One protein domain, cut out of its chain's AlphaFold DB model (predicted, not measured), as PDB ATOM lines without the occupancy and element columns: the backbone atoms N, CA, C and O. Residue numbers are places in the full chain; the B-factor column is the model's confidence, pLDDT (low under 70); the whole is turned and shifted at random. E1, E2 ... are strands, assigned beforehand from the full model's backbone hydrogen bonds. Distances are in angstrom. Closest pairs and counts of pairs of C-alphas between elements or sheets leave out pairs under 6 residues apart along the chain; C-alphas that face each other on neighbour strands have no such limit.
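AT A GLANCE: This is residues 174 to 205, 219 to 309, 344 to 350 and 393 to 449 of the 852 residues of the protein "Cell envelope biogenesis protein OmpA" of Bacteroidetes bacterium (UniProt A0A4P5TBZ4). Little regular structure: an open, partial propeller, its antiparallel sheets E1-E2-E3, E4-E5-E6 and E8-E9-E10 spread like blades, with E1, E4, E7 and E8 on the inner side and a gap between E7 and E8. The printed part has 187 residues, ten named strands in order E1 to E10, holding 67 residues, and no named helix: all strand. It is compact, radius of gyration of the C-alphas 16.5 A, spanning 41 by 40 by 38 A.

IN THESE COORDINATES: E1 is residues 186 to 191, from C-alpha 186 (147.482, 157.266, 154.896); E2 197 to 201, E3 220 to 224, E4 249 to 255. E5, 261 to 270, and E6, 273 to 283, each span 29.6 A. E7 is 305 to 309, E8 411 to 416, E9 422 to 427, E10 443 to 448, ending at C-alpha 448 (130.083, 163.485, 146.732).

HOW THE PARTS SIT: Within hydrogen-bond range, hairpin E1 and E2 has N 190 and O 198, 2.9 A. E4 E5 E6 is a meander, each strand the antiparallel neighbour of the one before, as is E8 E9 E10. The closest C-alphas of E1 and E4, Ser 188 and Asn 252, are 5.3 A apart. E7 pairs with no named strand.

THE WHOLE: Cuts after 205, 309 and 350 leave C-alpha gaps of 13.2, 11.5 and 11.5 A. Links E3 to E4, E6 to E7 and E9 to E10 are long. Residues 204 to 205 have pLDDT under 70.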
ATOM      1  N   THR A 174     135.168 165.704 152.933       94.44
ATOM      2  CA  THR A 174     135.059 165.168 154.291       94.44
ATOM      3  C   THR A 174     136.255 164.280 154.594       94.44
ATOM      4  O   THR A 174     136.457 163.254 153.952       94.44
ATOM      5  N   ARG A 175     137.055 164.644 155.599       95.19
ATOM      6  CA  ARG A 175     138.146 163.788 156.084       95.19
ATOM      7  C   ARG A 175     137.572 162.474 156.616       95.19
ATOM      8  O   ARG A 175     136.671 162.498 157.457       95.19
ATOM      9  N   LEU A 176     138.121 161.334 156.195       94.56
ATOM     10  CA  LEU A 176     137.726 160.049 156.773       94.56
ATOM     11  C   LEU A 176     138.096 159.965 158.265       94.56
ATOM     12  O   LEU A 176     138.948 160.700 158.785       94.56
ATOM     13  N   SER A 177     137.409 159.069 158.975       92.25
ATOM     14  CA  SER A 177     137.525 158.927 160.427       92.25
ATOM     15  C   SER A 177     138.943 158.544 160.868       92.25
ATOM     16  O   SER A 177     139.740 158.017 160.095       92.25
ATOM     17  N   ALA A 178     139.243 158.734 162.156       90.38
ATOM     18  CA  ALA A 178     140.529 158.355 162.752       90.38
ATOM     19  C   ALA A 178     140.800 156.832 162.773       90.38
ATOM     20  O   ALA A 178     141.852 156.395 163.231       90.38
ATOM     21  N   VAL A 179     139.835 156.017 162.331       90.44
ATOM     22  CA  VAL A 179     140.018 154.574 162.119       90.44
ATOM     23  C   VAL A 179     140.768 154.301 160.811       90.44
ATOM     24  O   VAL A 179     141.491 153.310 160.731       90.44
ATOM     25  N   ILE A 180     140.590 155.171 159.811       93.62
ATOM     26  CA  ILE A 180     141.287 155.116 158.522       93.62
ATOM     27  C   ILE A 180     142.522 156.012 158.543       93.62
ATOM     28  O   ILE A 180     143.591 155.565 158.159       93.62
ATOM     29  N   ASN A 181     142.366 157.246 159.023       93.19
ATOM     30  CA  ASN A 181     143.416 158.257 159.018       93.19
ATOM     31  C   ASN A 181     144.136 158.334 160.372       93.19
ATOM     32  O   ASN A 181     143.561 158.782 161.376       93.19
ATOM     33  N   THR A 182     145.393 157.923 160.385       90.25
ATOM     34  CA  THR A 182     146.323 157.901 161.515       90.25
ATOM     35  C   THR A 182     147.098 159.223 161.634       90.25
ATOM     36  O   THR A 182     146.894 160.139 160.847       90.25
ATOM     37  N   PRO A 183     147.967 159.388 162.651       88.12
ATOM     38  CA  PRO A 183     148.879 160.533 162.713       88.12
ATOM     39  C   PRO A 183     150.020 160.539 161.677       88.12
ATOM     40  O   PRO A 183     150.790 161.503 161.640       88.12
ATOM     41  N   PHE A 184     150.161 159.459 160.902       87.38
ATOM     42  CA  PHE A 184     151.124 159.288 159.810       87.38
ATOM     43  C   PHE A 184     150.402 159.353 158.461       87.38
ATOM     44  O   PHE A 184     149.184 159.448 158.428       87.38
ATOM     45  N   SER A 185     151.143 159.288 157.353       90.44
ATOM     46  CA  SER A 185     150.535 159.288 156.020       90.44
ATOM     47  C   SER A 185     149.709 158.026 155.752       90.44
ATOM     48  O   SER A 185     150.231 156.905 155.798       90.44
ATOM     49  N   ASP A 186     148.446 158.243 155.392       93.88
ATOM     50  CA  ASP A 186     147.482 157.266 154.896       93.88
ATOM     51  C   ASP A 186     147.015 157.700 153.501       93.88
ATOM     52  O   ASP A 186     146.489 158.797 153.309       93.88
ATOM     53  N   TYR A 187     147.236 156.856 152.493       96.56
ATOM     54  CA  TYR A 187     147.133 157.288 151.097       96.56
ATOM     55  C   TYR A 187     146.785 156.153 150.135       96.56
ATOM     56  O   TYR A 187     146.590 154.999 150.524       96.56
ATOM     57  N   SER A 188     146.694 156.493 148.847       97.44
ATOM     58  CA  SER A 188     146.350 155.575 147.759       97.44
ATOM     59  C   SER A 188     145.065 154.776 148.017       97.44
ATOM     60  O   SER A 188     145.106 153.540 148.016       97.44
ATOM     61  N   PRO A 189     143.917 155.445 148.241       97.50
ATOM     62  CA  PRO A 189     142.645 154.752 148.325       97.50
ATOM     63  C   PRO A 189     142.348 153.985 147.028       97.50
ATOM     64  O   PRO A 189     142.643 154.446 145.924       97.50
ATOM     65  N   ALA A 190     141.713 152.826 147.154       95.88
ATOM     66  CA  ALA A 190     141.112 152.111 146.035       95.88
ATOM     67  C   ALA A 190     139.828 151.409 146.478       95.88
ATOM     68  O   ALA A 190     139.761 150.837 147.568       95.88
ATOM     69  N   PHE A 191     138.814 151.435 145.618       93.50
ATOM     70  CA  PHE A 191     137.574 150.709 145.847       93.50
ATOM     71  C   PHE A 191     137.677 149.285 145.300       93.50
ATOM     72  O   PHE A 191     138.160 149.057 144.194       93.50
ATOM     73  N   SER A 192     137.189 148.323 146.076       91.19
ATOM     74  CA  SER A 192     136.740 147.040 145.528       91.19
ATOM     75  C   SER A 192     135.438 147.217 144.744       91.19
ATOM     76  O   SER A 192     134.758 148.240 144.861       91.19
ATOM     77  N   ARG A 193     135.044 146.175 144.013       86.62
ATOM     78  CA  ARG A 193     133.762 146.119 143.307       86.62
ATOM     79  C   ARG A 193     132.564 146.246 144.253       86.62
ATOM     80  O   ARG A 193     131.566 146.858 143.896       86.62
ATOM     81  N   GLU A 194     132.677 145.698 145.457       85.50
ATOM     82  CA  GLU A 194     131.662 145.733 146.514       85.50
ATOM     83  C   GLU A 194     131.670 147.062 147.288       85.50
ATOM     84  O   GLU A 194     130.921 147.238 148.243       85.50
ATOM     85  N   GLY A 195     132.542 148.006 146.920       88.31
ATOM     86  CA  GLY A 195     132.671 149.278 147.620       88.31
ATOM     87  C   GLY A 195     133.397 149.175 148.961       88.31
ATOM     88  O   GLY A 195     133.308 150.110 149.744       88.31
ATOM     89  N   ASN A 196     134.128 148.087 149.238       91.81
ATOM     90  CA  ASN A 196     135.145 148.004 150.300       91.81
ATOM     91  C   ASN A 196     136.406 148.824 149.943       91.81
ATOM     92  O   ASN A 196     136.673 149.044 148.761       91.81
ATOM     93  N   LEU A 197     137.187 149.252 150.941       95.12
ATOM     94  CA  LEU A 197     138.312 150.184 150.789       95.12
ATOM     95  C   LEU A 197     139.666 149.483 150.947       95.12
ATOM     96  O   LEU A 197     139.882 148.762 151.917       95.12
ATOM     97  N   TYR A 198     140.604 149.774 150.051       97.00
ATOM     98  CA  TYR A 198     142.031 149.500 150.223       97.00
ATOM     99  C   TYR A 198     142.807 150.801 150.401       97.00
ATOM    100  O   TYR A 198     142.470 151.795 149.763       97.00
ATOM    101  N   ILE A 199     143.845 150.785 151.238       97.44
ATOM    102  CA  ILE A 199     144.733 151.936 151.484       97.44
ATOM    103  C   ILE A 199     146.182 151.473 151.639       97.44
ATOM    104  O   ILE A 199     146.434 150.332 152.029       97.44
ATOM    105  N   SER A 200     147.130 152.371 151.390       96.88
ATOM    106  CA  SER A 200     148.536 152.222 151.782       96.88
ATOM    107  C   SER A 200     148.786 153.018 153.060       96.88
ATOM    108  O   SER A 200     148.373 154.171 153.158       96.88
ATOM    109  N   SER A 201     149.426 152.401 154.053       93.88
ATOM    110  CA  SER A 201     149.644 153.040 155.352       93.88
ATOM    111  C   SER A 201     150.825 152.438 156.109       93.88
ATOM    112  O   SER A 201     151.148 151.255 155.964       93.88
ATOM    113  N   PHE A 202     151.437 153.241 156.974       86.19
ATOM    114  CA  PHE A 202     152.355 152.760 158.008       86.19
ATOM    115  C   PHE A 202     151.609 152.141 159.204       86.19
ATOM    116  O   PHE A 202     152.164 151.280 159.885       86.19
ATOM    117  N   MET A 203     150.356 152.556 159.463       79.12
ATOM    118  CA  MET A 203     149.518 152.163 160.613       79.12
ATOM    119  C   MET A 203     150.269 152.166 161.959       79.12
ATOM    120  O   MET A 203     150.010 151.356 162.857       79.12
ATOM    121  N   ALA A 204     151.223 153.086 162.107       67.56
ATOM    122  CA  ALA A 204     151.995 153.268 163.324       67.56
ATOM    123  C   ALA A 204     151.227 154.148 164.323       67.56
ATOM    124  O   ALA A 204     150.432 155.009 163.947       67.56
ATOM    125  N   LYS A 205     151.449 153.921 165.621       57.50
ATOM    126  CA  LYS A 205     150.864 154.747 166.695       57.50
ATOM    127  C   LYS A 205     151.834 155.786 167.253       57.50
ATOM    128  O   LYS A 205     151.380 156.809 167.750       57.50
ATOM    129  N   ALA A 219     155.594 150.518 154.978       93.56
ATOM    130  CA  ALA A 219     154.202 150.740 154.618       93.56
ATOM    131  C   ALA A 219     153.603 149.476 153.980       93.56
ATOM    132  O   ALA A 219     154.265 148.758 153.222       93.56
ATOM    133  N   LYS A 220     152.339 149.216 154.305       95.94
ATOM    134  CA  LYS A 220     151.584 148.029 153.895       95.94
ATOM    135  C   LYS A 220     150.268 148.432 153.255       95.94
ATOM    136  O   LYS A 220     149.732 149.506 153.527       95.94
ATOM    137  N   ILE A 221     149.714 147.507 152.482       97.62
ATOM    138  CA  ILE A 221     148.358 147.598 151.953       97.62
ATOM    139  C   ILE A 221     147.389 147.027 152.988       97.62
ATOM    140  O   ILE A 221     147.528 145.877 153.429       97.62
ATOM    141  N   TYR A 222     146.392 147.822 153.352       96.88
ATOM    142  CA  TYR A 222     145.310 147.455 154.255       96.88
ATOM    143  C   TYR A 222     143.986 147.390 153.505       96.88
ATOM    144  O   TYR A 222     143.801 148.063 152.494       96.88
ATOM    145  N   TYR A 223     143.064 146.593 154.028       95.69
ATOM    146  CA  TYR A 223     141.706 146.424 153.532       95.69
ATOM    147  C   TYR A 223     140.704 146.705 154.654       95.69
ATOM    148  O   TYR A 223     140.868 146.219 155.772       95.69
ATOM    149  N   SER A 224     139.668 147.487 154.369       95.31
ATOM    150  CA  SER A 224     138.596 147.826 155.301       95.31
ATOM    151  C   SER A 224     137.228 147.619 154.666       95.31
ATOM    152  O   SER A 224     136.959 148.067 153.549       95.31
ATOM    153  N   LYS A 225     136.341 146.962 155.416       93.25
ATOM    154  CA  LYS A 225     134.955 146.747 155.007       93.25
ATOM    155  C   LYS A 225     134.105 147.974 155.282       93.25
ATOM    156  O   LYS A 225     134.222 148.577 156.353       93.25
ATOM    157  N   LYS A 226     133.209 148.310 154.356       89.94
ATOM    158  CA  LYS A 226     132.176 149.320 154.602       89.94
ATOM    159  C   LYS A 226     130.991 148.672 155.299       89.94
ATOM    160  O   LYS A 226     130.516 147.622 154.879       89.94
ATOM    161  N   ASN A 227     130.487 149.297 156.353       88.38
ATOM    162  CA  ASN A 227     129.167 148.962 156.864       88.38
ATOM    163  C   ASN A 227     128.120 149.641 155.966       88.38
ATOM    164  O   ASN A 227     128.074 150.866 155.907       88.38
ATOM    165  N   GLU A 228     127.305 148.858 155.259       82.69
ATOM    166  CA  GLU A 228     126.350 149.384 154.271       82.69
ATOM    167  C   GLU A 228     125.236 150.242 154.890       82.69
ATOM    168  O   GLU A 228     124.842 151.242 154.299       82.69
ATOM    169  N   GLU A 229     124.766 149.904 156.095       82.19
ATOM    170  CA  GLU A 229     123.674 150.628 156.767       82.19
ATOM    171  C   GLU A 229     124.097 152.027 157.227       82.19
ATOM    172  O   GLU A 229     123.321 152.980 157.167       82.19
ATOM    173  N   THR A 230     125.332 152.152 157.708       83.56
ATOM    174  CA  THR A 230     125.863 153.398 158.288       83.56
ATOM    175  C   THR A 230     126.770 154.166 157.331       83.56
ATOM    176  O   THR A 230     127.068 155.333 157.571       83.56
ATOM    177  N   GLY A 231     127.258 153.516 156.272       82.00
ATOM    178  CA  GLY A 231     128.265 154.050 155.356       82.00
ATOM    179  C   GLY A 231     129.672 154.171 155.956       82.00
ATOM    180  O   GLY A 231     130.565 154.695 155.289       82.00
ATOM    181  N   VAL A 232     129.890 153.699 157.188       88.12
ATOM    182  CA  VAL A 232     131.148 153.860 157.929       88.12
ATOM    183  C   VAL A 232     132.111 152.711 157.630       88.12
ATOM    184  O   VAL A 232     131.732 151.540 157.632       88.12
ATOM    185  N   TRP A 233     133.383 153.043 157.416       91.38
ATOM    186  CA  TRP A 233     134.459 152.067 157.253       91.38
ATOM    187  C   TRP A 233     134.864 151.428 158.581       91.38
ATOM    188  O   TRP A 233     135.036 152.112 159.592       91.38
ATOM    189  N   GLY A 234     135.059 150.112 158.565       92.06
ATOM    190  CA  GLY A 234     135.613 149.359 159.681       92.06
ATOM    191  C   GLY A 234     137.103 149.626 159.904       92.06
ATOM    192  O   GLY A 234     137.760 150.380 159.182       92.06
ATOM    193  N   LYS A 235     137.663 148.964 160.919       92.19
ATOM    194  CA  LYS A 235     139.107 148.977 161.164       92.19
ATOM    195  C   LYS A 235     139.837 148.272 160.011       92.19
ATOM    196  O   LYS A 235     139.500 147.121 159.746       92.19
ATOM    197  N   PRO A 236     140.833 148.904 159.365       94.38
ATOM    198  CA  PRO A 236     141.586 148.247 158.306       94.38
ATOM    199  C   PRO A 236     142.441 147.092 158.835       94.38
ATOM    200  O   PRO A 236     143.073 147.186 159.892       94.38
ATOM    201  N   GLU A 237     142.493 146.014 158.063       94.38
ATOM    202  CA  GLU A 237     143.313 144.831 158.303       94.38
ATOM    203  C   GLU A 237     144.406 144.743 157.239       94.38
ATOM    204  O   GLU A 237     144.146 144.931 156.050       94.38
ATOM    205  N   ALA A 238     145.648 144.477 157.655       94.94
ATOM    206  CA  ALA A 238     146.748 144.316 156.711       94.94
ATOM    207  C   ALA A 238     146.490 143.093 155.825       94.94
ATOM    208  O   ALA A 238     146.174 142.010 156.327       94.94
ATOM    209  N   LEU A 239     146.699 143.235 154.516       95.81
ATOM    210  CA  LEU A 239     146.731 142.075 153.632       95.81
ATOM    211  C   LEU A 239     147.861 141.118 154.040       95.81
ATOM    212  O   LEU A 239     148.864 141.506 154.646       95.81
ATOM    213  N   LYS A 240     147.686 139.837 153.711       94.69
ATOM    214  CA  LYS A 240     148.629 138.771 154.069       94.69
ATOM    215  C   LYS A 240     149.992 138.963 153.388       94.69
ATOM    216  O   LYS A 240     150.127 139.706 152.417       94.69
ATOM    217  N   ALA A 241     151.000 138.232 153.873       92.81
ATOM    218  CA  ALA A 241     152.391 138.332 153.415       92.81
ATOM    219  C   ALA A 241     152.614 138.001 151.926       92.81
ATOM    220  O   ALA A 241     153.641 138.344 151.348       92.81
ATOM    221  N   ASN A 242     151.645 137.341 151.289       93.44
ATOM    222  CA  ASN A 242     151.653 137.082 149.852       93.44
ATOM    223  C   ASN A 242     151.423 138.353 149.006       93.44
ATOM    224  O   ASN A 242     151.774 138.360 147.826       93.44
ATOM    225  N   ILE A 243     150.882 139.411 149.620       97.31
ATOM    226  CA  ILE A 243     150.839 140.779 149.096       97.31
ATOM    227  C   ILE A 243     151.874 141.637 149.824       97.31
ATOM    228  O   ILE A 243     152.843 142.065 149.197       97.31
ATOM    229  N   ASN A 244     151.714 141.796 151.143       96.31
ATOM    230  CA  ASN A 244     152.584 142.589 152.011       96.31
ATOM    231  C   ASN A 244     153.872 141.833 152.343       96.31
ATOM    232  O   ASN A 244     154.016 141.276 153.435       96.31
ATOM    233  N   ARG A 245     154.802 141.790 151.388       94.62
ATOM    234  CA  ARG A 245     156.109 141.165 151.600       94.62
ATOM    235  C   ARG A 245     156.827 141.886 152.758       94.62
ATOM    236  O   ARG A 245     156.865 143.114 152.727       94.62
ATOM    237  N   PRO A 246     157.368 141.163 153.756       91.00
ATOM    238  CA  PRO A 246     158.135 141.773 154.842       91.00
ATOM    239  C   PRO A 246     159.361 142.535 154.332       91.00
ATOM    240  O   PRO A 246     159.894 142.186 153.279       91.00
ATOM    241  N   GLU A 247     159.820 143.516 155.115       89.56
ATOM    242  CA  GLU A 247     161.081 144.249 154.889       89.56
ATOM    243  C   GLU A 247     161.129 145.069 153.587       89.56
ATOM    244  O   GLU A 247     162.198 145.406 153.090       89.56
ATOM    245  N   ILE A 248     159.966 145.382 153.012       93.75
ATOM    246  CA  ILE A 248     159.843 146.244 151.836       93.75
ATOM    247  C   ILE A 248     158.515 146.997 151.881       93.75
ATOM    248  O   ILE A 248     157.512 146.473 152.376       93.75
ATOM    249  N   HIS A 249     158.474 148.224 151.360       95.56
ATOM    250  CA  HIS A 249     157.216 148.965 151.255       95.56
ATOM    251  C   HIS A 249     156.336 148.326 150.180       95.56
ATOM    252  O   HIS A 249     156.799 148.078 149.069       95.56
ATOM    253  N   ASN A 250     155.065 148.081 150.498       97.31
ATOM    254  CA  ASN A 250     154.048 147.610 149.557       97.31
ATOM    255  C   ASN A 250     152.950 148.680 149.512       97.31
ATOM    256  O   ASN A 250     152.231 148.859 150.497       97.31
ATOM    257  N   VAL A 251     152.876 149.437 148.416       97.75
ATOM    258  CA  VAL A 251     152.147 150.716 148.364       97.75
ATOM    259  C   VAL A 251     151.495 150.965 147.000       97.75
ATOM    260  O   VAL A 251     151.709 150.212 146.049       97.75
ATOM    261  N   ASN A 252     150.732 152.056 146.901       97.69
ATOM    262  CA  ASN A 252     150.129 152.579 145.671       97.69
ATOM    263  C   ASN A 252     149.165 151.588 145.010       97.69
ATOM    264  O   ASN A 252     149.265 151.268 143.825       97.69
ATOM    265  N   VAL A 253     148.254 151.062 145.827       97.31
ATOM    266  CA  VAL A 253     147.264 150.068 145.425       97.31
ATOM    267  C   VAL A 253     146.237 150.629 144.434       97.31
ATOM    268  O   VAL A 253     145.704 151.729 144.597       97.31
ATOM    269  N   SER A 254     145.903 149.829 143.426       97.00
ATOM    270  CA  SER A 254     144.742 150.007 142.557       97.00
ATOM    271  C   SER A 254     144.073 148.663 142.269       97.00
ATOM    272  O   SER A 254     144.663 147.597 142.457       97.00
ATOM    273  N   ILE A 255     142.811 148.708 141.850       95.69
ATOM    274  CA  ILE A 255     141.987 147.530 141.574       95.69
ATOM    275  C   ILE A 255     141.459 147.643 140.142       95.69
ATOM    276  O   ILE A 255     141.105 148.736 139.698       95.69
ATOM    277  N   SER A 256     141.424 146.533 139.405       93.69
ATOM    278  CA  SER A 256     140.802 146.493 138.079       93.69
ATOM    279  C   SER A 256     139.293 146.741 138.148       93.69
ATOM    280  O   SER A 256     138.664 146.365 139.136       93.69
ATOM    281  N   PRO A 257     138.672 147.301 137.092       89.56
ATOM    282  CA  PRO A 257     137.233 147.580 137.085       89.56
ATOM    283  C   PRO A 257     136.344 146.363 137.386       89.56
ATOM    284  O   PRO A 257     135.270 146.499 137.965       89.56
ATOM    285  N   ASP A 258     136.786 145.157 137.020       90.75
ATOM    286  CA  ASP A 258     136.066 143.912 137.299       90.75
ATOM    287  C   ASP A 258     136.200 143.419 138.754       90.75
ATOM    288  O   ASP A 258     135.462 142.514 139.151       90.75
ATOM    289  N   GLY A 259     137.099 144.025 139.537       92.88
ATOM    290  CA  GLY A 259     137.407 143.700 140.929       92.88
ATOM    291  C   GLY A 259     138.418 142.567 141.122       92.88
ATOM    292  O   GLY A 259     138.767 142.273 142.265       92.88
ATOM    293  N   ASN A 260     138.895 141.929 140.045       94.69
ATOM    294  CA  ASN A 260     139.594 140.643 140.139       94.69
ATOM    295  C   ASN A 260     141.126 140.728 140.135       94.69
ATOM    296  O   ASN A 260     141.807 139.717 140.349       94.69
ATOM    297  N   LYS A 261     141.690 141.909 139.866       96.12
ATOM    298  CA  LYS A 261     143.134 142.160 139.871       96.12
ATOM    299  C   LYS A 261     143.454 143.325 140.799       96.12
ATOM    300  O   LYS A 261     142.842 144.385 140.714       96.12
ATOM    301  N   LEU A 262     144.448 143.122 141.652       97.75
ATOM    302  CA  LEU A 262     145.061 144.150 142.482       97.75
ATOM    303  C   LEU A 262     146.416 144.483 141.881       97.75
ATOM    304  O   LEU A 262     147.222 143.577 141.681       97.75
ATOM    305  N   TYR A 263     146.669 145.759 141.618       98.31
ATOM    306  CA  TYR A 263     147.965 146.271 141.190       98.31
ATOM    307  C   TYR A 263     148.555 147.137 142.294       98.31
ATOM    308  O   TYR A 263     147.828 147.779 143.049       98.31
ATOM    309  N   PHE A 264     149.872 147.126 142.417       98.69
ATOM    310  CA  PHE A 264     150.610 147.904 143.409       98.69
ATOM    311  C   PHE A 264     152.084 147.952 143.013       98.69
ATOM    312  O   PHE A 264     152.501 147.228 142.108       98.69
ATOM    313  N   ASN A 265     152.891 148.759 143.692       98.31
ATOM    314  CA  ASN A 265     154.341 148.666 143.564       98.31
ATOM    315  C   ASN A 265     154.996 148.329 144.897       98.31
ATOM    316  O   ASN A 265     154.476 148.612 145.982       98.31
ATOM    317  N   ARG A 266     156.152 147.684 144.794       97.94
ATOM    318  CA  ARG A 266     157.079 147.545 145.912       97.94
ATOM    319  C   ARG A 266     158.181 148.570 145.755       97.94
ATOM    320  O   ARG A 266     158.567 148.871 144.625       97.94
ATOM    321  N   GLN A 267     158.649 149.127 146.866       96.38
ATOM    322  CA  GLN A 267     159.729 150.106 146.831       96.38
ATOM    323  C   GLN A 267     160.682 149.987 148.015       96.38
ATOM    324  O   GLN A 267     160.273 149.636 149.127       96.38
ATOM    325  N   VAL A 268     161.944 150.309 147.749       94.81
ATOM    326  CA  VAL A 268     163.010 150.446 148.742       94.81
ATOM    327  C   VAL A 268     163.296 151.932 148.909       94.81
ATOM    328  O   VAL A 268     163.408 152.659 147.918       94.81
ATOM    329  N   LEU A 269     163.381 152.374 150.164       91.00
ATOM    330  CA  LEU A 269     163.719 153.750 150.501       91.00
ATOM    331  C   LEU A 269     165.153 153.839 151.027       91.00
ATOM    332  O   LEU A 269     165.579 152.994 151.817       91.00
ATOM    333  N   GLN A 270     165.864 154.892 150.633       87.19
ATOM    334  CA  GLN A 270     167.060 155.373 151.319       87.19
ATOM    335  C   GLN A 270     166.692 156.687 152.010       87.19
ATOM    336  O   GLN A 270     166.390 157.676 151.348       87.19
ATOM    337  N   GLY A 271     166.630 156.671 153.344       85.31
ATOM    338  CA  GLY A 271     166.034 157.777 154.092       85.31
ATOM    339  C   GLY A 271     164.585 158.000 153.648       85.31
ATOM    340  O   GLY A 271     163.739 157.114 153.794       85.31
ATOM    341  N   ASN A 272     164.309 159.175 153.089       85.38
ATOM    342  CA  ASN A 272     163.005 159.565 152.561       85.38
ATOM    343  C   ASN A 272     162.836 159.343 151.043       85.38
ATOM    344  O   ASN A 272     161.724 159.511 150.543       85.38
ATOM    345  N   GLU A 273     163.884 158.949 150.316       88.19
ATOM    346  CA  GLU A 273     163.879 158.859 148.849       88.19
ATOM    347  C   GLU A 273     163.656 157.439 148.329       88.19
ATOM    348  O   GLU A 273     164.150 156.462 148.891       88.19
ATOM    349  N   VAL A 274     162.943 157.319 147.204       92.75
ATOM    350  CA  VAL A 274     162.712 156.034 146.528       92.75
ATOM    351  C   VAL A 274     163.905 155.700 145.638       92.75
ATOM    352  O   VAL A 274     164.130 156.365 144.624       92.75
ATOM    353  N   VAL A 275     164.638 154.641 145.982       94.25
ATOM    354  CA  VAL A 275     165.818 154.189 145.216       94.25
ATOM    355  C   VAL A 275     165.513 153.030 144.275       94.25
ATOM    356  O   VAL A 275     166.098 152.950 143.204       94.25
ATOM    357  N   GLU A 276     164.540 152.182 144.615       96.44
ATOM    358  CA  GLU A 276     164.076 151.086 143.761       96.44
ATOM    359  C   GLU A 276     162.550 151.041 143.777       96.44
ATOM    360  O   GLU A 276     161.941 151.169 144.846       96.44
ATOM    361  N   SER A 277     161.911 150.829 142.621       97.56
ATOM    362  CA  SER A 277     160.479 150.538 142.591       97.56
ATOM    363  C   SER A 277     160.032 149.716 141.390       97.56
ATOM    364  O   SER A 277     160.375 150.025 140.258       97.56
ATOM    365  N   GLN A 278     159.221 148.690 141.656       98.12
ATOM    366  CA  GLN A 278     158.754 147.731 140.656       98.12
ATOM    367  C   GLN A 278     157.258 147.465 140.805       98.12
ATOM    368  O   GLN A 278     156.736 147.399 141.925       98.12
ATOM    369  N   LEU A 279     156.574 147.266 139.676       98.44
ATOM    370  CA  LEU A 279     155.134 147.020 139.635       98.44
ATOM    371  C   LEU A 279     154.812 145.533 139.806       98.44
ATOM    372  O   LEU A 279     155.447 144.653 139.228       98.44
ATOM    373  N   PHE A 280     153.757 145.258 140.564       98.38
ATOM    374  CA  PHE A 280     153.246 143.923 140.831       98.38
ATOM    375  C   PHE A 280     151.741 143.880 140.600       98.38
ATOM    376  O   PHE A 280     151.033 144.882 140.718       98.38
ATOM    377  N   TYR A 281     151.242 142.679 140.328       98.06
ATOM    378  CA  TYR A 281     149.818 142.395 140.315       98.06
ATOM    379  C   TYR A 281     149.497 141.106 141.078       98.06
ATOM    380  O   TYR A 281     150.333 140.212 141.225       98.06
ATOM    381  N   SER A 282     148.271 140.988 141.568       98.00
ATOM    382  CA  SER A 282     147.722 139.758 142.131       98.00
ATOM    383  C   SER A 282     146.298 139.541 141.643       98.00
ATOM    384  O   SER A 282     145.574 140.494 141.370       98.00
ATOM    385  N   VAL A 283     145.896 138.277 141.543       96.62
ATOM    386  CA  VAL A 283     144.544 137.870 141.147       96.62
ATOM    387  C   VAL A 283     143.790 137.400 142.387       96.62
ATOM    388  O   VAL A 283     144.340 136.656 143.206       96.62
ATOM    389  N   GLY A 284     142.538 137.811 142.539       94.00
ATOM    390  CA  GLY A 284     141.731 137.537 143.726       94.00
ATOM    391  C   GLY A 284     140.534 138.469 143.805       94.00
ATOM    392  O   GLY A 284     139.999 138.849 142.777       94.00
ATOM    393  N   GLY A 285     140.111 138.811 145.016       88.94
ATOM    394  CA  GLY A 285     139.010 139.739 145.260       88.94
ATOM    395  C   GLY A 285     138.663 139.787 146.745       88.94
ATOM    396  O   GLY A 285     139.023 138.875 147.491       88.94
ATOM    397  N   ASP A 286     138.013 140.867 147.175       81.88
ATOM    398  CA  ASP A 286     137.470 141.050 148.532       81.88
ATOM    399  C   ASP A 286     138.424 140.651 149.689       81.88
ATOM    400  O   ASP A 286     138.087 139.901 150.603       81.88
ATOM    401  N   GLY A 287     139.679 141.109 149.621       83.12
ATOM    402  CA  GLY A 287     140.725 140.848 150.618       83.12
ATOM    403  C   GLY A 287     141.425 139.485 150.492       83.12
ATOM    404  O   GLY A 287     142.465 139.264 151.119       83.12
ATOM    405  N   ALA A 288     140.925 138.577 149.650       89.38
ATOM    406  CA  ALA A 288     141.454 137.229 149.442       89.38
ATOM    407  C   ALA A 288     142.347 137.131 148.189       89.38
ATOM    408  O   ALA A 288     142.052 136.423 147.226       89.38
ATOM    409  N   TRP A 289     143.472 137.845 148.202       96.06
ATOM    410  CA  TRP A 289     144.413 137.883 147.080       96.06
ATOM    411  C   TRP A 289     145.359 136.677 147.047       96.06
ATOM    412  O   TRP A 289     145.767 136.172 148.096       96.06
ATOM    413  N   LYS A 290     145.743 136.223 145.845       96.75
ATOM    414  CA  LYS A 290     146.799 135.214 145.635       96.75
ATOM    415  C   LYS A 290     148.196 135.835 145.790       96.75
ATOM    416  O   LYS A 290     148.342 137.012 146.110       96.75
ATOM    417  N   GLY A 291     149.243 135.028 145.612       97.00
ATOM    418  CA  GLY A 291     150.620 135.530 145.587       97.00
ATOM    419  C   GLY A 291     150.830 136.553 144.476       97.00
ATOM    420  O   GLY A 291     150.465 136.291 143.330       97.00
ATOM    421  N   ALA A 292     151.400 137.704 144.835       97.81
ATOM    422  CA  ALA A 292     151.723 138.749 143.877       97.81
ATOM    423  C   ALA A 292     152.822 138.302 142.904       97.81
ATOM    424  O   ALA A 292     153.803 137.670 143.304       97.81
ATOM    425  N   LYS A 293     152.658 138.674 141.638       97.81
ATOM    426  CA  LYS A 293     153.607 138.462 140.546       97.81
ATOM    427  C   LYS A 293     154.104 139.811 140.052       97.81
ATOM    428  O   LYS A 293     153.339 140.771 140.013       97.81
ATOM    429  N   GLU A 294     155.378 139.873 139.700       97.75
ATOM    430  CA  GLU A 294     155.963 141.052 139.068       97.75
ATOM    431  C   GLU A 294     155.363 141.255 137.673       97.75
ATOM    432  O   GLU A 294     155.011 140.286 136.990       97.75
ATOM    433  N   ILE A 295     155.205 142.512 137.277       97.62
ATOM    434  CA  ILE A 295     154.767 142.877 135.934       97.62
ATOM    435  C   ILE A 295     155.952 142.777 134.975       97.62
ATOM    436  O   ILE A 295     156.993 143.380 135.195       97.62
ATOM    437  N   VAL A 296     155.771 142.042 133.880       97.44
ATOM    438  CA  VAL A 296     156.794 141.858 132.842       97.44
ATOM    439  C   VAL A 296     156.580 142.866 131.715       97.44
ATOM    440  O   VAL A 296     155.449 143.055 131.267       97.44
ATOM    441  N   GLY A 297     157.666 143.454 131.206       94.56
ATOM    442  CA  GLY A 297     157.653 144.390 130.068       94.56
ATOM    443  C   GLY A 297     157.989 145.837 130.432       94.56
ATOM    444  O   GLY A 297     158.128 146.666 129.543       94.56
ATOM    445  N   ILE A 298     158.153 146.129 131.722       94.31
ATOM    446  CA  ILE A 298     158.666 147.404 132.227       94.31
ATOM    447  C   ILE A 298     160.036 147.103 132.828       94.31
ATOM    448  O   ILE A 298     160.152 146.166 133.618       94.31
ATOM    449  N   ASP A 299     161.064 147.835 132.403       91.94
ATOM    450  CA  ASP A 299     162.430 147.583 132.857       91.94
ATOM    451  C   ASP A 299     162.550 147.864 134.368       91.94
ATOM    452  O   ASP A 299     162.175 148.955 134.809       91.94
ATOM    453  N   PRO A 300     163.038 146.900 135.172       89.00
ATOM    454  CA  PRO A 300     163.195 147.067 136.612       89.00
ATOM    455  C   PRO A 300     164.259 148.096 137.023       89.00
ATOM    456  O   PRO A 300     164.308 148.437 138.204       89.00
ATOM    457  N   GLU A 301     165.114 148.569 136.106       92.12
ATOM    458  CA  GLU A 301     166.073 149.654 136.374       92.12
ATOM    459  C   GLU A 301     165.368 150.997 136.628       92.12
ATOM    460  O   GLU A 301     165.893 151.851 137.343       92.12
ATOM    461  N   TYR A 302     164.160 151.182 136.090       94.25
ATOM    462  CA  TYR A 302     163.387 152.412 136.253       94.25
ATOM    463  C   TYR A 302     162.409 152.305 137.423       94.25
ATOM    464  O   TYR A 302     161.800 151.264 137.677       94.25
ATOM    465  N   ARG A 303     162.192 153.417 138.128       96.75
ATOM    466  CA  ARG A 303     161.311 153.488 139.301       96.75
ATOM    467  C   ARG A 303     159.862 153.638 138.855       96.75
ATOM    468  O   ARG A 303     159.293 154.731 138.861       96.75
ATOM    469  N   ALA A 304     159.249 152.526 138.465       97.81
ATOM    470  CA  ALA A 304     157.844 152.482 138.077       97.81
ATOM    471  C   ALA A 304     156.922 152.467 139.310       97.81
ATOM    472  O   ALA A 304     157.076 151.654 140.223       97.81
ATOM    473  N   ARG A 305     155.939 153.376 139.340       98.00
ATOM    474  CA  ARG A 305     155.048 153.625 140.487       98.00
ATOM    475  C   ARG A 305     153.603 153.861 140.050       98.00
ATOM    476  O   ARG A 305     153.338 154.181 138.894       98.00
ATOM    477  N   HIS A 306     152.675 153.762 141.000       98.31
ATOM    478  CA  HIS A 306     151.260 154.116 140.817       98.31
ATOM    479  C   HIS A 306     150.569 153.380 139.648       98.31
ATOM    480  O   HIS A 306     149.982 154.031 138.780       98.31
ATOM    481  N   PRO A 307     150.636 152.036 139.592       98.25
ATOM    482  CA  PRO A 307     150.007 151.290 138.512       98.25
ATOM    483  C   PRO A 307     148.492 151.498 138.530       98.25
ATOM    484  O   PRO A 307     147.857 151.372 139.579       98.25
ATOM    485  N   PHE A 308     147.896 151.754 137.371       98.31
ATOM    486  CA  PHE A 308     146.453 151.869 137.223       98.31
ATOM    487  C   PHE A 308     145.973 151.261 135.894       98.31
ATOM    488  O   PHE A 308     146.441 151.670 134.831       98.31
ATOM    489  N   PRO A 309     145.060 150.275 135.909       97.06
ATOM    490  CA  PRO A 309     144.545 149.682 134.679       97.06
ATOM    491  C   PRO A 309     143.610 150.655 133.951       97.06
ATOM    492  O   PRO A 309     142.822 151.361 134.572       97.06
ATOM    493  N   TYR A 344     153.178 142.994 129.604       97.44
ATOM    494  CA  TYR A 344     152.880 144.237 128.915       97.44
ATOM    495  C   TYR A 344     153.887 144.500 127.791       97.44
ATOM    496  O   TYR A 344     154.938 143.863 127.676       97.44
ATOM    497  N   GLY A 345     153.488 145.362 126.862       96.94
ATOM    498  CA  GLY A 345     154.362 145.901 125.831       96.94
ATOM    499  C   GLY A 345     155.273 146.999 126.347       96.94
ATOM    500  O   GLY A 345     155.255 147.324 127.529       96.94
ATOM    501  N   ASP A 346     156.047 147.558 125.424       96.44
ATOM    502  CA  ASP A 346     156.992 148.616 125.745       96.44
ATOM    503  C   ASP A 346     156.229 149.862 126.234       96.44
ATOM    504  O   ASP A 346     155.190 150.206 125.649       96.44
ATOM    505  N   PRO A 347     156.703 150.528 127.302       97.69
ATOM    506  CA  PRO A 347     156.103 151.760 127.791       97.69
ATOM    507  C   PRO A 347     156.083 152.864 126.737       97.69
ATOM    508  O   PRO A 347     157.075 153.123 126.058       97.69
ATOM    509  N   VAL A 348     154.961 153.572 126.652       97.50
ATOM    510  CA  VAL A 348     154.777 154.731 125.779       97.50
ATOM    511  C   VAL A 348     154.503 155.957 126.641       97.50
ATOM    512  O   VAL A 348     153.545 155.975 127.416       97.50
ATOM    513  N   ASN A 349     155.348 156.981 126.508       98.00
ATOM    514  CA  ASN A 349     155.201 158.258 127.205       98.00
ATOM    515  C   ASN A 349     153.917 158.973 126.741       98.00
ATOM    516  O   ASN A 349     153.616 158.992 125.544       98.00
ATOM    517  N   LEU A 350     153.161 159.573 127.666       97.75
ATOM    518  CA  LEU A 350     151.897 160.256 127.347       97.75
ATOM    519  C   LEU A 350     152.080 161.596 126.605       97.75
ATOM    520  O   LEU A 350     151.102 162.181 126.132       97.75
ATOM    521  N   GLN A 393     142.424 159.212 119.890       88.44
ATOM    522  CA  GLN A 393     143.713 159.451 119.237       88.44
ATOM    523  C   GLN A 393     144.661 160.340 120.047       88.44
ATOM    524  O   GLN A 393     145.865 160.098 120.049       88.44
ATOM    525  N   ASN A 394     144.138 161.379 120.694       91.44
ATOM    526  CA  ASN A 394     144.906 162.380 121.418       91.44
ATOM    527  C   ASN A 394     144.251 162.699 122.764       91.44
ATOM    528  O   ASN A 394     143.025 162.675 122.902       91.44
ATOM    529  N   TRP A 395     145.096 163.078 123.719       96.00
ATOM    530  CA  TRP A 395     144.684 163.697 124.972       96.00
ATOM    531  C   TRP A 395     144.294 165.166 124.749       96.00
ATOM    532  O   TRP A 395     144.948 165.893 123.984       96.00
ATOM    533  N   SER A 396     143.230 165.612 125.418       95.44
ATOM    534  CA  SER A 396     142.924 167.038 125.546       95.44
ATOM    535  C   SER A 396     143.992 167.742 126.381       95.44
ATOM    536  O   SER A 396     144.795 167.102 127.063       95.44
ATOM    537  N   ASP A 397     143.988 169.070 126.364       95.94
ATOM    538  CA  ASP A 397     144.835 169.819 127.290       95.94
ATOM    539  C   ASP A 397     144.368 169.540 128.737       95.94
ATOM    540  O   ASP A 397     143.152 169.421 128.953       95.94
ATOM    541  N   PRO A 398     145.289 169.351 129.703       96.94
ATOM    542  CA  PRO A 398     144.918 169.100 131.089       96.94
ATOM    543  C   PRO A 398     144.160 170.270 131.702       96.94
ATOM    544  O   PRO A 398     144.509 171.434 131.512       96.94
ATOM    545  N   LEU A 399     143.134 169.947 132.480       95.75
ATOM    546  CA  LEU A 399     142.323 170.913 133.209       95.75
ATOM    547  C   LEU A 399     142.479 170.679 134.710       95.75
ATOM    548  O   LEU A 399     142.320 169.557 135.187       95.75
ATOM    549  N   ASN A 400     142.779 171.743 135.455       95.31
ATOM    550  CA  ASN A 400     142.871 171.701 136.913       95.31
ATOM    551  C   ASN A 400     141.472 171.474 137.521       95.31
ATOM    552  O   ASN A 400     140.498 172.099 137.091       95.31
ATOM    553  N   MET A 401     141.359 170.609 138.534       92.94
ATOM    554  CA  MET A 401     140.079 170.311 139.200       92.94
ATOM    555  C   MET A 401     139.556 171.429 140.119       92.94
ATOM    556  O   MET A 401     138.472 171.293 140.682       92.94
ATOM    557  N   SER A 402     140.253 172.566 140.193       90.00
ATOM    558  CA  SER A 402     139.874 173.772 140.932       90.00
ATOM    559  C   SER A 402     139.820 173.575 142.456       90.00
ATOM    560  O   SER A 402     140.032 172.490 143.003       90.00
ATOM    561  N   LYS A 403     139.554 174.681 143.155       89.00
ATOM    562  CA  LYS A 403     139.369 174.752 144.605       89.00
ATOM    563  C   LYS A 403     138.267 173.795 145.055       89.00
ATOM    564  O   LYS A 403     137.211 173.701 144.430       89.00
ATOM    565  N   GLY A 404     138.518 173.118 146.167       89.06
ATOM    566  CA  GLY A 404     137.675 172.044 146.678       89.06
ATOM    567  C   GLY A 404     138.435 170.738 146.561       89.06
ATOM    568  O   GLY A 404     138.887 170.232 147.578       89.06
ATOM    569  N   PHE A 405     138.670 170.257 145.334       94.38
ATOM    570  CA  PHE A 405     139.542 169.101 145.089       94.38
ATOM    571  C   PHE A 405     141.008 169.423 145.365       94.38
ATOM    572  O   PHE A 405     141.670 168.662 146.069       94.38
ATOM    573  N   ASN A 406     141.455 170.569 144.847       95.75
ATOM    574  CA  ASN A 406     142.802 171.086 145.020       95.75
ATOM    575  C   ASN A 406     142.867 172.151 146.117       95.75
ATOM    576  O   ASN A 406     141.897 172.872 146.400       95.75
ATOM    577  N   SER A 407     144.039 172.250 146.725       94.75
ATOM    578  CA  SER A 407     144.381 173.062 147.882       94.75
ATOM    579  C   SER A 407     145.790 173.647 147.709       94.75
ATOM    580  O   SER A 407     146.495 173.297 146.770       94.75
ATOM    581  N   PRO A 408     146.247 174.533 148.610       95.25
ATOM    582  CA  PRO A 408     147.637 174.975 148.583       95.25
ATOM    583  C   PRO A 408     148.641 173.866 148.963       95.25
ATOM    584  O   PRO A 408     149.841 174.101 148.926       95.25
ATOM    585  N   GLN A 409     148.199 172.679 149.385       95.56
ATOM    586  CA  GLN A 409     149.083 171.569 149.748       95.56
ATOM    587  C   GLN A 409     149.201 170.556 148.591       95.56
ATOM    588  O   GLN A 409     149.063 170.940 147.435       95.56
ATOM    589  N   ASP A 410     149.546 169.302 148.874       96.94
ATOM    590  CA  ASP A 410     149.575 168.219 147.893       96.94
ATOM    591  C   ASP A 410     148.212 167.521 147.858       96.94
ATOM    592  O   ASP A 410     147.686 167.106 148.892       96.94
ATOM    593  N   ASP A 411     147.653 167.367 146.662       98.06
ATOM    594  CA  ASP A 411     146.378 166.716 146.389       98.06
ATOM    595  C   ASP A 411     146.572 165.630 145.323       98.06
ATOM    596  O   ASP A 411     147.021 165.869 144.196       98.06
ATOM    597  N   GLN A 412     146.290 164.386 145.709       98.25
ATOM    598  CA  GLN A 412     146.701 163.191 144.973       98.25
ATOM    599  C   GLN A 412     145.664 162.070 145.027       98.25
ATOM    600  O   GLN A 412     144.697 162.116 145.786       98.25
ATOM    601  N   TYR A 413     145.879 161.022 144.226       98.38
ATOM    602  CA  TYR A 413     145.102 159.775 144.275       98.38
ATOM    603  C   TYR A 413     143.583 159.963 144.156       98.38
ATOM    604  O   TYR A 413     142.814 159.335 144.885       98.38
ATOM    605  N   PHE A 414     143.138 160.795 143.216       98.38
ATOM    606  CA  PHE A 414     141.718 160.915 142.902       98.38
ATOM    607  C   PHE A 414     141.133 159.561 142.470       98.38
ATOM    608  O   PHE A 414     141.714 158.855 141.637       98.38
ATOM    609  N   ARG A 415     139.989 159.187 143.043       97.06
ATOM    610  CA  ARG A 415     139.249 157.954 142.752       97.06
ATOM    611  C   ARG A 415     137.758 158.217 142.789       97.06
ATOM    612  O   ARG A 415     137.285 158.945 143.657       97.06
ATOM    613  N   LEU A 416     137.021 157.540 141.919       95.12
ATOM    614  CA  LEU A 416     135.565 157.486 141.969       95.12
ATOM    615  C   LEU A 416     135.106 156.071 142.312       95.12
ATOM    616  O   LEU A 416     135.811 155.093 142.055       95.12
ATOM    617  N   ASP A 417     133.923 155.976 142.902       89.94
ATOM    618  CA  ASP A 417     133.180 154.729 142.988       89.94
ATOM    619  C   ASP A 417     132.653 154.305 141.606       89.94
ATOM    620  O   ASP A 417     132.786 155.019 140.610       89.94
ATOM    621  N   ALA A 418     132.064 153.109 141.534       86.25
ATOM    622  CA  ALA A 418     131.565 152.556 140.276       86.25
ATOM    623  C   ALA A 418     130.528 153.473 139.597       86.25
ATOM    624  O   ALA A 418     130.548 153.614 138.372       86.25
ATOM    625  N   ASP A 419     129.680 154.134 140.390       84.56
ATOM    626  CA  ASP A 419     128.629 155.027 139.899       84.56
ATOM    627  C   ASP A 419     129.155 156.410 139.477       84.56
ATOM    628  O   ASP A 419     128.429 157.157 138.816       84.56
ATOM    629  N   GLY A 420     130.387 156.770 139.847       88.88
ATOM    630  CA  GLY A 420     131.028 158.026 139.460       88.88
ATOM    631  C   GLY A 420     130.594 159.247 140.274       88.88
ATOM    632  O   GLY A 420     130.891 160.373 139.876       88.88
ATOM    633  N   TYR A 421     129.883 159.059 141.391       88.25
ATOM    634  CA  TYR A 421     129.305 160.162 142.173       88.25
ATOM    635  C   TYR A 421     129.877 160.296 143.570       88.25
ATOM    636  O   TYR A 421     129.784 161.373 144.148       88.25
ATOM    637  N   ASN A 422     130.460 159.242 144.127       91.75
ATOM    638  CA  ASN A 422     131.252 159.371 145.341       91.75
ATOM    639  C   ASN A 422     132.700 159.097 144.992       91.75
ATOM    640  O   ASN A 422     133.003 158.338 144.073       91.75
ATOM    641  N   GLY A 423     133.607 159.695 145.740       95.06
ATOM    642  CA  GLY A 423     135.012 159.472 145.489       95.06
ATOM    643  C   GLY A 423     135.881 159.716 146.695       95.06
ATOM    644  O   GLY A 423     135.412 160.111 147.766       95.06
ATOM    645  N   LEU A 424     137.157 159.416 146.498       97.38
ATOM    646  CA  LEU A 424     138.213 159.588 147.474       97.38
ATOM    647  C   LEU A 424     139.383 160.324 146.833       97.38
ATOM    648  O   LEU A 424     139.616 160.215 145.631       97.38
ATOM    649  N   LEU A 425     140.124 161.048 147.652       98.12
ATOM    650  CA  LEU A 425     141.435 161.580 147.310       98.12
ATOM    651  C   LEU A 425     142.305 161.628 148.559       98.12
ATOM    652  O   LEU A 425     141.807 161.537 149.685       98.12
ATOM    653  N   THR A 426     143.600 161.788 148.357       97.94
ATOM    654  CA  THR A 426     144.591 161.974 149.411       97.94
ATOM    655  C   THR A 426     145.056 163.420 149.416       97.94
ATOM    656  O   THR A 426     145.272 164.000 148.355       97.94
ATOM    657  N   SER A 427     145.214 164.001 150.603       97.06
ATOM    658  CA  SER A 427     145.778 165.339 150.753       97.06
ATOM    659  C   SER A 427     146.457 165.518 152.102       97.06
ATOM    660  O   SER A 427     146.002 164.968 153.102       97.06
ATOM    661  N   ASN A 428     147.512 166.322 152.156       95.12
ATOM    662  CA  ASN A 428     148.143 166.792 153.399       95.12
ATOM    663  C   ASN A 428     147.671 168.199 153.804       95.12
ATOM    664  O   ASN A 428     148.370 168.918 154.528       95.12
ATOM    665  N   ARG A 429     146.485 168.617 153.347       93.88
ATOM    666  CA  ARG A 429     145.835 169.827 153.855       93.88
ATOM    667  C   ARG A 429     145.670 169.771 155.385       93.88
ATOM    668  O   ARG A 429     145.374 168.705 155.922       93.88
ATOM    669  N   PRO A 430     145.796 170.901 156.110       91.38
ATOM    670  CA  PRO A 430     145.762 170.904 157.571       91.38
ATOM    671  C   PRO A 430     144.471 170.318 158.159       91.38
ATOM    672  O   PRO A 430     143.432 170.978 158.195       91.38
ATOM    673  N   ALA A 431     144.540 169.096 158.684       85.56
ATOM    674  CA  ALA A 431     143.448 168.461 159.410       85.56
ATOM    675  C   ALA A 431     143.967 167.379 160.369       85.56
ATOM    676  O   ALA A 431     145.124 166.978 160.322       85.56
ATOM    677  N   GLY A 432     143.094 166.899 161.259       80.50
ATOM    678  CA  GLY A 432     143.420 165.765 162.123       80.50
ATOM    679  C   GLY A 432     144.580 166.025 163.092       80.50
ATOM    680  O   GLY A 432     144.801 167.145 163.555       80.50
ATOM    681  N   LYS A 433     145.274 164.946 163.465       79.56
ATOM    682  CA  LYS A 433     146.505 164.993 164.263       79.56
ATOM    683  C   LYS A 433     147.656 164.591 163.359       79.56
ATOM    684  O   LYS A 433     147.520 163.618 162.635       79.56
ATOM    685  N   SER A 434     148.788 165.264 163.489       82.19
ATOM    686  CA  SER A 434     150.004 164.956 162.739       82.19
ATOM    687  C   SER A 434     151.176 164.860 163.711       82.19
ATOM    688  O   SER A 434     151.191 165.555 164.729       82.19
ATOM    689  N   VAL A 435     152.150 163.998 163.421       76.50
ATOM    690  CA  VAL A 435     153.282 163.745 164.336       76.50
ATOM    691  C   VAL A 435     154.327 164.861 164.381       76.50
ATOM    692  O   VAL A 435     155.047 164.957 165.371       76.50
ATOM    693  N   ARG A 436     154.418 165.704 163.342       77.50
ATOM    694  CA  ARG A 436     155.452 166.750 163.243       77.50
ATOM    695  C   ARG A 436     154.886 168.127 162.915       77.50
ATOM    696  O   ARG A 436     154.852 168.997 163.778       77.50
ATOM    697  N   ALA A 437     154.417 168.311 161.686       85.50
ATOM    698  CA  ALA A 437     153.842 169.561 161.203       85.50
ATOM    699  C   ALA A 437     152.396 169.341 160.762       85.50
ATOM    700  O   ALA A 437     152.029 168.237 160.366       85.50
ATOM    701  N   LYS A 438     151.578 170.399 160.786       88.75
ATOM    702  CA  LYS A 438     150.158 170.326 160.392       88.75
ATOM    703  C   LYS A 438     149.939 169.858 158.947       88.75
ATOM    704  O   LYS A 438     148.840 169.436 158.627       88.75
ATOM    705  N   THR A 439     150.960 169.979 158.104       92.12
ATOM    706  CA  THR A 439     150.955 169.668 156.668       92.12
ATOM    707  C   THR A 439     151.941 168.554 156.300       92.12
ATOM    708  O   THR A 439     152.197 168.331 155.120       92.12
ATOM    709  N   CYS A 440     152.519 167.843 157.281       86.06
ATOM    710  CA  CYS A 440     153.501 166.786 156.988       86.06
ATOM    711  C   CYS A 440     152.887 165.605 156.248       86.06
ATOM    712  O   CYS A 440     153.524 164.991 155.398       86.06
ATOM    713  N   CYS A 441     151.675 165.252 156.657       89.50
ATOM    714  CA  CYS A 441     151.208 163.889 156.585       89.50
ATOM    715  C   CYS A 441     149.873 163.854 155.858       89.50
ATOM    716  O   CYS A 441     149.037 164.742 156.021       89.50
ATOM    717  N   GLU A 442     149.732 162.844 155.017       93.25
ATOM    718  CA  GLU A 442     148.610 162.693 154.105       93.25
ATOM    719  C   GLU A 442     147.430 162.008 154.791       93.25
ATOM    720  O   GLU A 442     147.601 161.008 155.483       93.25
ATOM    721  N   ASP A 443     146.237 162.537 154.551       95.69
ATOM    722  CA  ASP A 443     144.965 161.974 154.979       95.69
ATOM    723  C   ASP A 443     144.097 161.651 153.755       95.69
ATOM    724  O   ASP A 443     144.160 162.310 152.713       95.69
ATOM    725  N   ILE A 444     143.205 160.674 153.903       97.12
ATOM    726  CA  ILE A 444     142.190 160.334 152.905       97.12
ATOM    727  C   ILE A 444     140.908 161.126 153.175       97.12
ATOM    728  O   ILE A 444     140.371 161.141 154.292       97.12
ATOM    729  N   TYR A 445     140.379 161.735 152.120       97.44
ATOM    730  CA  TYR A 445     139.143 162.505 152.107       97.44
ATOM    731  C   TYR A 445     138.135 161.869 151.164       97.44
ATOM    732  O   TYR A 445     138.509 161.365 150.110       97.44
ATOM    733  N   SER A 446     136.859 161.939 151.523       95.88
ATOM    734  CA  SER A 446     135.736 161.584 150.663       95.88
ATOM    735  C   SER A 446     134.997 162.804 150.149       95.88
ATOM    736  O   SER A 446     134.925 163.825 150.833       95.88
ATOM    737  N   PHE A 447     134.376 162.655 148.986       94.62
ATOM    738  CA  PHE A 447     133.505 163.662 148.394       94.62
ATOM    739  C   PHE A 447     132.306 163.031 147.700       94.62
ATOM    740  O   PHE A 447     132.338 161.856 147.322       94.62
ATOM    741  N   THR A 448     131.272 163.844 147.501       91.69
ATOM    742  CA  THR A 448     130.083 163.485 146.732       91.69
ATOM    743  C   THR A 448     129.849 164.546 145.667       91.69
ATOM    744  O   THR A 448     129.726 165.728 145.969       91.69
ATOM    745  N   ILE A 449     129.784 164.115 144.413       87.19
ATOM    746  CA  ILE A 449     129.370 164.932 143.279       87.19
ATOM    747  C   ILE A 449     127.844 164.895 143.229       87.19
ATOM    748  O   ILE A 449     127.234 163.828 143.093       87.19
TER     749      ILE A 449